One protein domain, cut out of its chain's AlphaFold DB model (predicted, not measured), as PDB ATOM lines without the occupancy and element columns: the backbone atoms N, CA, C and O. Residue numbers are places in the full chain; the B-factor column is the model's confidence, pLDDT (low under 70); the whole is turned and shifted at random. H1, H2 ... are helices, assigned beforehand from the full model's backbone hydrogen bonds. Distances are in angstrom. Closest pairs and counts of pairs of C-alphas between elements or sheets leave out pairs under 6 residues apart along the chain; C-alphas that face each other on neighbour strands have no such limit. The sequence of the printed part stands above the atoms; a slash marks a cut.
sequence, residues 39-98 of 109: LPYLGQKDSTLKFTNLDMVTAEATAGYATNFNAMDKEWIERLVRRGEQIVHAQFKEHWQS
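What this domain is: This is residues 39 to 98 of the 109 residues of the protein "NTE family protein" of Pseudomonas sp. 43mfcvi1.1 (UniProt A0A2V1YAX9). One long straight helix, H2, runs along the longest axis, and a mostly looped layer of chain, residues 39 to 58 and the single-turn helix H1, is folded along one side of it. After H1 the chain goes out to one end of H2, where residues 67 to 72 stick out as a free loop, and then turns back into the helix. The printed part has 60 residues with two named helices, H1 then H2 along the chain, and no named strand; the class is all helix, though 26 of the 60 residues, under half, are in named elements. It is only just compact, close to loose, with a radius of gyration of the C-alphas of 12.4 A, and a rod in outline, 41 by 19 by 16 A.

How they stand to each other: H2, residues 74 to 95, is the longest helix. H1, residues 59 to 62, only just touches it, with 3 pairs of C-alphas within 8 A. The closest C-alphas of the two are those of Thr 62 and Leu 80, 6.4 A apart. H2 touches H1 with residues 79 to 83 alone, and their centres are 11.6 A apart. In H2 every O i to N i+4 pair is within hydrogen-bond range. H1 is too short for such a pair, and its one O i to N i+3 pair is within range.

Where its parts are: H2 has 22 residues, Lys 74 to His 95, and measures 31.5 A from C-alpha 74 at (2.408, 34.717, -54.556) to C-alpha 95 at (9.907, 54.843, -31.461). H1 has 4 residues, Ala 59 to Thr 62, and its C-alpha 59 is at (-0.365, 38.092, -36.773). Residues 39 to 58 hold no named element, and their C-alphas lie 4 to 14 A from the mean of all C-alphas.

The domain as a whole: The two C-alphas farthest apart are those of Asn 70 and Ser 98, 41.6 A. The link from H1 to H2, 11 residues, is long, and residues 67 to 72 in it stand free. The printed part has no cut. The mean pLDDT of the printed part is 91.1, and no printed residue is under 70.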
ATOM      1  N   LEU A  39      13.939  46.237 -34.127       92.44
ATOM      2  CA  LEU A  39      13.758  44.820 -34.448       92.44
ATOM      3  C   LEU A  39      12.271  44.501 -34.649       92.44
ATOM      4  O   LEU A  39      11.664  43.871 -33.785       92.44
ATOM      5  N   PRO A  40      11.664  44.959 -35.754       93.06
ATOM      6  CA  PRO A  40      10.322  44.534 -36.120       93.06
ATOM      7  C   PRO A  40      10.348  43.060 -36.544       93.06
ATOM      8  O   PRO A  40      11.279  42.608 -37.210       93.06
ATOM      9  N   TYR A  41       9.323  42.302 -36.161       92.31
ATOM     10  CA  TYR A  41       9.199  40.883 -36.498       92.31
ATOM     11  C   TYR A  41       7.742  40.526 -36.796       92.31
ATOM     12  O   TYR A  41       6.824  41.069 -36.191       92.31
ATOM     13  N   LEU A  42       7.524  39.585 -37.719       91.88
ATOM     14  CA  LEU A  42       6.186  39.240 -38.221       91.88
ATOM     15  C   LEU A  42       5.230  38.757 -37.120       91.88
ATOM     16  O   LEU A  42       4.051  39.084 -37.139       91.88
ATOM     17  N   GLY A  43       5.731  38.018 -36.130       90.88
ATOM     18  CA  GLY A  43       4.924  37.509 -35.014       90.88
ATOM     19  C   GLY A  43       4.585  38.541 -33.933       90.88
ATOM     20  O   GLY A  43       4.115  38.151 -32.865       90.88
ATOM     21  N   GLN A  44       4.874  39.830 -34.137       93.75
ATOM     22  CA  GLN A  44       4.604  40.850 -33.128       93.75
ATOM     23  C   GLN A  44       3.101  40.960 -32.862       93.75
ATOM     24  O   GLN A  44       2.297  40.978 -33.788       93.75
ATOM     25  N   LYS A  45       2.716  41.020 -31.582       93.62
ATOM     26  CA  LYS A  45       1.307  41.086 -31.181       93.62
ATOM     27  C   LYS A  45       0.666  42.370 -31.695       93.62
ATOM     28  O   LYS A  45       1.103  43.459 -31.319       93.62
ATOM     29  N   ASP A  46      -0.412  42.242 -32.457       93.88
ATOM     30  CA  ASP A  46      -1.082  43.388 -33.083       93.88
ATOM     31  C   ASP A  46      -1.585  44.401 -32.046       93.88
ATOM     32  O   ASP A  46      -1.435  45.604 -32.231       93.88
ATOM     33  N   SER A  47      -2.058  43.927 -30.890       93.12
ATOM     34  CA  SER A  47      -2.517  44.774 -29.778       93.12
ATOM     35  C   SER A  47      -1.425  45.634 -29.130       93.12
ATOM     36  O   SER A  47      -1.738  46.548 -28.372       93.12
ATOM     37  N   THR A  48      -0.147  45.353 -29.398       92.38
ATOM     38  CA  THR A  48       0.980  46.147 -28.879       92.38
ATOM     39  C   THR A  48       1.375  47.294 -29.803       92.38
ATOM     40  O   THR A  48       2.169  48.145 -29.410       92.38
ATOM     41  N   LEU A  49       0.836  47.332 -31.024       92.31
ATOM     42  CA  LEU A  49       1.140  48.358 -32.010       92.31
ATOM     43  C   LEU A  49       0.207  49.554 -31.810       92.31
ATOM     44  O   LEU A  49      -1.002  49.435 -31.983       92.31
ATOM     45  N   LYS A  50       0.754  50.729 -31.478       92.69
ATOM     46  CA  LYS A  50      -0.070  51.940 -31.301       92.69
ATOM     47  C   LYS A  50      -0.513  52.576 -32.614       92.69
ATOM     48  O   LYS A  50      -1.547  53.232 -32.663       92.69
ATOM     49  N   PHE A  51       0.286  52.418 -33.666       92.06
ATOM     50  CA  PHE A  51       0.059  53.053 -34.963       92.06
ATOM     51  C   PHE A  51      -0.281  52.017 -36.031       92.06
ATOM     52  O   PHE A  51       0.513  51.764 -36.933       92.06
ATOM     53  N   THR A  52      -1.457  51.411 -35.905       88.50
ATOM     54  CA  THR A  52      -2.000  50.475 -36.893       88.50
ATOM     55  C   THR A  52      -2.836  51.199 -37.951       88.50
ATOM     56  O   THR A  52      -3.294  52.325 -37.747       88.50
ATOM     57  N   ASN A  53      -3.033  50.536 -39.092       86.31
ATOM     58  CA  ASN A  53      -3.951  50.963 -40.146       86.31
ATOM     59  C   ASN A  53      -5.148  49.997 -40.205       86.31
ATOM     60  O   ASN A  53      -5.032  48.841 -39.799       86.31
ATOM     61  N   LEU A  54      -6.286  50.453 -40.741       88.19
ATOM     62  CA  LEU A  54      -7.515  49.650 -40.885       88.19
ATOM     63  C   LEU A  54      -7.313  48.359 -41.694       88.19
ATOM     64  O   LEU A  54      -8.017  47.379 -41.486       88.19
ATOM     65  N   ASP A  55      -6.356  48.366 -42.616       92.44
ATOM     66  CA  ASP A  55      -6.034  47.279 -43.535       92.44
ATOM     67  C   ASP A  55      -4.829  46.439 -43.068       92.44
ATOM     68  O   ASP A  55      -4.177  45.763 -43.873       92.44
ATOM     69  N   MET A  56      -4.482  46.525 -41.780       92.75
ATOM     70  CA  MET A  56      -3.342  45.806 -41.235       92.75
ATOM     71  C   MET A  56      -3.551  44.293 -41.317       92.75
ATOM     72  O   MET A  56      -4.522  43.745 -40.799       92.75
ATOM     73  N   VAL A  57      -2.604  43.607 -41.953       95.44
ATOM     74  CA  VAL A  57      -2.561  42.145 -41.994       95.44
ATOM     75  C   VAL A  57      -2.228  41.647 -40.594       95.44
ATOM     76  O   VAL A  57      -1.216  42.074 -40.045       95.44
ATOM     77  N   THR A  58      -3.031  40.744 -40.028       94.81
ATOM     78  CA  THR A  58      -2.878  40.302 -38.631       94.81
ATOM     79  C   THR A  58      -1.756  39.283 -38.420       94.81
ATOM     80  O   THR A  58      -1.261  38.652 -39.365       94.81
ATOM     81  N   ALA A  59      -1.343  39.108 -37.162       94.00
ATOM     82  CA  ALA A  59      -0.365  38.092 -36.773       94.00
ATOM     83  C   ALA A  59      -0.870  36.696 -37.149       94.00
ATOM     84  O   ALA A  59      -0.162  35.912 -37.778       94.00
ATOM     85  N   GLU A  60      -2.137  36.424 -36.850       93.44
ATOM     86  CA  GLU A  60      -2.801  35.153 -37.108       93.44
ATOM     87  C   GLU A  60      -2.864  34.851 -38.610       93.44
ATOM     88  O   GLU A  60      -2.597  33.723 -39.021       93.44
ATOM     89  N   ALA A  61      -3.117  35.863 -39.449       92.12
ATOM     90  CA  ALA A  61      -3.162  35.708 -40.903       92.12
ATOM     91  C   ALA A  61      -1.806  35.314 -41.520       92.12
ATOM     92  O   ALA A  61      -1.767  34.829 -42.656       92.12
ATOM     93  N   THR A  62      -0.705  35.520 -40.787       92.06
ATOM     94  CA  THR A  62       0.665  35.202 -41.220       92.06
ATOM     95  C   THR A  62       1.325  34.058 -40.455       92.06
ATOM     96  O   THR A  62       2.396  33.617 -40.855       92.06
ATOM     97  N   ALA A  63       0.700  33.522 -39.405       88.62
ATOM     98  CA  ALA A  63       1.299  32.498 -38.544       88.62
ATOM     99  C   ALA A  63       1.504  31.131 -39.231       88.62
ATOM    100  O   ALA A  63       2.305  30.327 -38.764       88.62
ATOM    101  N   GLY A  64       0.780  30.866 -40.325       83.44
ATOM    102  CA  GLY A  64       0.694  29.550 -40.967       83.44
ATOM    103  C   GLY A  64       1.392  29.420 -42.320       83.44
ATOM    104  O   GLY A  64       1.015  28.537 -43.089       83.44
ATOM    105  N   TYR A  65       2.352  30.291 -42.654       83.81
ATOM    106  CA  TYR A  65       3.085  30.133 -43.914       83.81
ATOM    107  C   TYR A  65       3.840  28.796 -43.927       83.81
ATOM    108  O   TYR A  65       4.369  28.348 -42.905       83.81
ATOM    109  N   ALA A  66       3.876  28.138 -45.084       80.06
ATOM    110  CA  ALA A  66       4.502  26.831 -45.195       80.06
ATOM    111  C   ALA A  66       6.015  26.924 -44.934       80.06
ATOM    112  O   ALA A  66       6.722  27.716 -45.552       80.06
ATOM    113  N   THR A  67       6.513  26.072 -44.039       78.25
ATOM    114  CA  THR A  67       7.948  25.860 -43.784       78.25
ATOM    115  C   THR A  67       8.477  24.633 -44.527       78.25
ATOM    116  O   THR A  67       9.472  24.026 -44.137       78.25
ATOM    117  N   ASN A  68       7.803  24.242 -45.610       81.81
ATOM    118  CA  ASN A  68       8.357  23.319 -46.586       81.81
ATOM    119  C   ASN A  68       9.156  24.155 -47.594       81.81
ATOM    120  O   ASN A  68       8.707  25.211 -48.011       81.81
ATOM    121  N   PHE A  69      10.361  23.734 -47.968       79.75
ATOM    122  CA  PHE A  69      11.264  24.486 -48.857       79.75
ATOM    123  C   PHE A  69      10.753  24.637 -50.310       79.75
ATOM    124  O   PHE A  69      11.535  24.882 -51.227       79.75
ATOM    125  N   ASN A  70       9.453  24.459 -50.540       87.44
ATOM    126  CA  ASN A  70       8.810  24.655 -51.826       87.44
ATOM    127  C   ASN A  70       8.689  26.149 -52.147       87.44
ATOM    128  O   ASN A  70       8.757  27.009 -51.267       87.44
ATOM    129  N   ALA A  71       8.473  26.457 -53.427       88.69
ATOM    130  CA  ALA A  71       8.133  27.812 -53.834       88.69
ATOM    131  C   ALA A  71       6.841  28.253 -53.129       88.69
ATOM    132  O   ALA A  71       5.831  27.551 -53.166       88.69
ATOM    133  N   MET A  72       6.898  29.408 -52.470       89.81
ATOM    134  CA  MET A  72       5.760  29.985 -51.769       89.81
ATOM    135  C   MET A  72       4.797  30.626 -52.770       89.81
ATOM    136  O   MET A  72       5.232  31.328 -53.687       89.81
ATOM    137  N   ASP A  73       3.495  30.427 -52.569       91.75
ATOM    138  CA  ASP A  73       2.481  31.075 -53.398       91.75
ATOM    139  C   ASP A  73       2.601  32.597 -53.324       91.75
ATOM    140  O   ASP A  73       2.897  33.178 -52.274       91.75
ATOM    141  N   LYS A  74       2.308  33.259 -54.445       94.12
ATOM    142  CA  LYS A  74       2.408  34.717 -54.556       94.12
ATOM    143  C   LYS A  74       1.590  35.441 -53.483       94.12
ATOM    144  O   LYS A  74       2.058  36.424 -52.920       94.12
ATOM    145  N   GLU A  75       0.408  34.919 -53.160       93.50
ATOM    146  CA  GLU A  75      -0.465  35.472 -52.122       93.50
ATOM    147  C   GLU A  75       0.212  35.487 -50.744       93.50
ATOM    148  O   GLU A  75       0.140  36.478 -50.017       93.50
ATOM    149  N   TRP A  76       0.913  34.408 -50.385       93.88
ATOM    150  CA  TRP A  76       1.643  34.324 -49.122       93.88
ATOM    151  C   TRP A  76       2.811  35.303 -49.079       93.88
ATOM    152  O   TRP A  76       2.999  35.977 -48.066       93.88
ATOM    153  N   ILE A  77       3.550  35.436 -50.183       93.44
ATOM    154  CA  ILE A  77       4.636  36.414 -50.299       93.44
ATOM    155  C   ILE A  77       4.089  37.828 -50.089       93.44
ATOM    156  O   ILE A  77       4.577  38.552 -49.224       93.44
ATOM    157  N   GLU A  78       3.047  38.208 -50.831       95.62
ATOM    158  CA  GLU A  78       2.427  39.533 -50.729       95.62
ATOM    159  C   GLU A  78       1.917  39.807 -49.310       95.62
ATOM    160  O   GLU A  78       2.133  40.892 -48.765       95.62
ATOM    161  N   ARG A  79       1.303  38.811 -48.667       95.38
ATOM    162  CA  ARG A  79       0.795  38.921 -47.299       95.38
ATOM    163  C   ARG A  79       1.911  39.147 -46.274       95.38
ATOM    164  O   ARG A  79       1.781  40.023 -45.419       95.38
ATOM    165  N   LEU A  80       2.996  38.374 -46.352       94.81
ATOM    166  CA  LEU A  80       4.133  38.482 -45.433       94.81
ATOM    167  C   LEU A  80       4.881  39.805 -45.617       94.81
ATOM    168  O   LEU A  80       5.199  40.465 -44.626       94.81
ATOM    169  N   VAL A  81       5.112  40.216 -46.869       95.31
ATOM    170  CA  VAL A  81       5.741  41.503 -47.197       95.31
ATOM    171  C   VAL A  81       4.901  42.653 -46.651       95.31
ATOM    172  O   VAL A  81       5.407  43.454 -45.866       95.31
ATOM    173  N   ARG A  82       3.600  42.683 -46.973       95.88
ATOM    174  CA  ARG A  82       2.688  43.746 -46.532       95.88
ATOM    175  C   ARG A  82       2.653  43.872 -45.013       95.88
ATOM    176  O   ARG A  82       2.748  44.979 -44.488       95.88
ATOM    177  N   ARG A  83       2.563  42.751 -44.293       95.31
ATOM    178  CA  ARG A  83       2.609  42.775 -42.827       95.31
ATOM    179  C   ARG A  83       3.944  43.304 -42.310       95.31
ATOM    180  O   ARG A  83       3.957  44.134 -41.403       95.31
ATOM    181  N   GLY A  84       5.057  42.821 -42.863       95.00
ATOM    182  CA  GLY A  84       6.397  43.254 -42.477       95.00
ATOM    183  C   GLY A  84       6.556  44.769 -42.588       95.00
ATOM    184  O   GLY A  84       6.963  45.418 -41.624       95.00
ATOM    185  N   GLU A  85       6.142  45.341 -43.718       95.62
ATOM    186  CA  GLU A  85       6.134  46.789 -43.941       95.62
ATOM    187  C   GLU A  85       5.240  47.519 -42.931       95.62
ATOM    188  O   GLU A  85       5.684  48.470 -42.288       95.62
ATOM    189  N   GLN A  86       4.003  47.055 -42.729       95.88
ATOM    190  CA  GLN A  86       3.059  47.666 -41.788       95.88
ATOM    191  C   GLN A  86       3.615  47.709 -40.353       95.88
ATOM    192  O   GLN A  86       3.522  48.746 -39.692       95.88
ATOM    193  N   ILE A  87       4.255  46.631 -39.880       96.06
ATOM    194  CA  ILE A  87       4.885  46.587 -38.548       96.06
ATOM    195  C   ILE A  87       6.051  47.571 -38.467       96.06
ATOM    196  O   ILE A  87       6.154  48.318 -37.492       96.06
ATOM    197  N   VAL A  88       6.914  47.606 -39.488       94.94
ATOM    198  CA  VAL A  88       8.034  48.556 -39.550       94.94
ATOM    199  C   VAL A  88       7.512  49.988 -39.469       94.94
ATOM    200  O   VAL A  88       8.000  50.765 -38.652       94.94
ATOM    201  N   HIS A  89       6.496  50.339 -40.257       94.12
ATOM    202  CA  HIS A  89       5.904  51.676 -40.249       94.12
ATOM    203  C   HIS A  89       5.305  52.048 -38.889       94.12
ATOM    204  O   HIS A  89       5.557  53.152 -38.397       94.12
ATOM    205  N   ALA A  90       4.561  51.132 -38.264       94.31
ATOM    206  CA  ALA A  90       3.971  51.347 -36.946       94.31
ATOM    207  C   ALA A  90       5.050  51.630 -35.886       94.31
ATOM    208  O   ALA A  90       4.989  52.629 -35.167       94.31
ATOM    209  N   GLN A  91       6.081  50.782 -35.838       93.44
ATOM    210  CA  GLN A  91       7.194  50.888 -34.891       93.44
ATOM    211  C   GLN A  91       8.070  52.117 -35.151       93.44
ATOM    212  O   GLN A  91       8.516  52.787 -34.218       93.44
ATOM    213  N   PHE A  92       8.288  52.454 -36.420       92.69
ATOM    214  CA  PHE A  92       9.027  53.645 -36.816       92.69
ATOM    215  C   PHE A  92       8.332  54.918 -36.346       92.69
ATOM    216  O   PHE A  92       8.972  55.792 -35.755       92.69
ATOM    217  N   LYS A  93       7.016  55.002 -36.558       92.69
ATOM    218  CA  LYS A  93       6.209  56.133 -36.102       92.69
ATOM    219  C   LYS A  93       6.233  56.272 -34.580       92.69
ATOM    220  O   LYS A  93       6.300  57.392 -34.091       92.69
ATOM    221  N   GLU A  94       6.232  55.160 -33.846       91.25
ATOM    222  CA  GLU A  94       6.231  55.186 -32.381       91.25
ATOM    223  C   GLU A  94       7.581  55.529 -31.755       91.25
ATOM    224  O   GLU A  94       7.650  56.346 -30.839       91.25
ATOM    225  N   HIS A  95       8.652  54.885 -32.212       89.81
ATOM    226  CA  HIS A  95       9.907  54.843 -31.461       89.81
ATOM    227  C   HIS A  95      11.074  55.530 -32.164       89.81
ATOM    228  O   HIS A  95      12.104  55.772 -31.533       89.81
ATOM    229  N   TRP A  96      10.948  55.821 -33.462       88.25
ATOM    230  CA  TRP A  96      12.096  56.202 -34.282       88.25
ATOM    231  C   TRP A  96      12.104  57.652 -34.755       88.25
ATOM    232  O   TRP A  96      13.149  58.153 -35.163       88.25
ATOM    233  N   GLN A  97      10.975  58.358 -34.674       80.31
ATOM    234  CA  GLN A  97      10.887  59.745 -35.143       80.31
ATOM    235  C   GLN A  97      11.916  60.671 -34.476       80.31
ATOM    236  O   GLN A  97      12.456  61.551 -35.138       80.31
ATOM    237  N   SER A  98      12.260  60.431 -33.209       79.31
ATOM    238  CA  SER A  98      13.277  61.203 -32.479       79.31
ATOM    239  C   SER A  98      14.713  60.994 -32.978       79.31
ATOM    240  O   SER A  98      15.582  61.811 -32.684       79.31
TER     241      SER A  98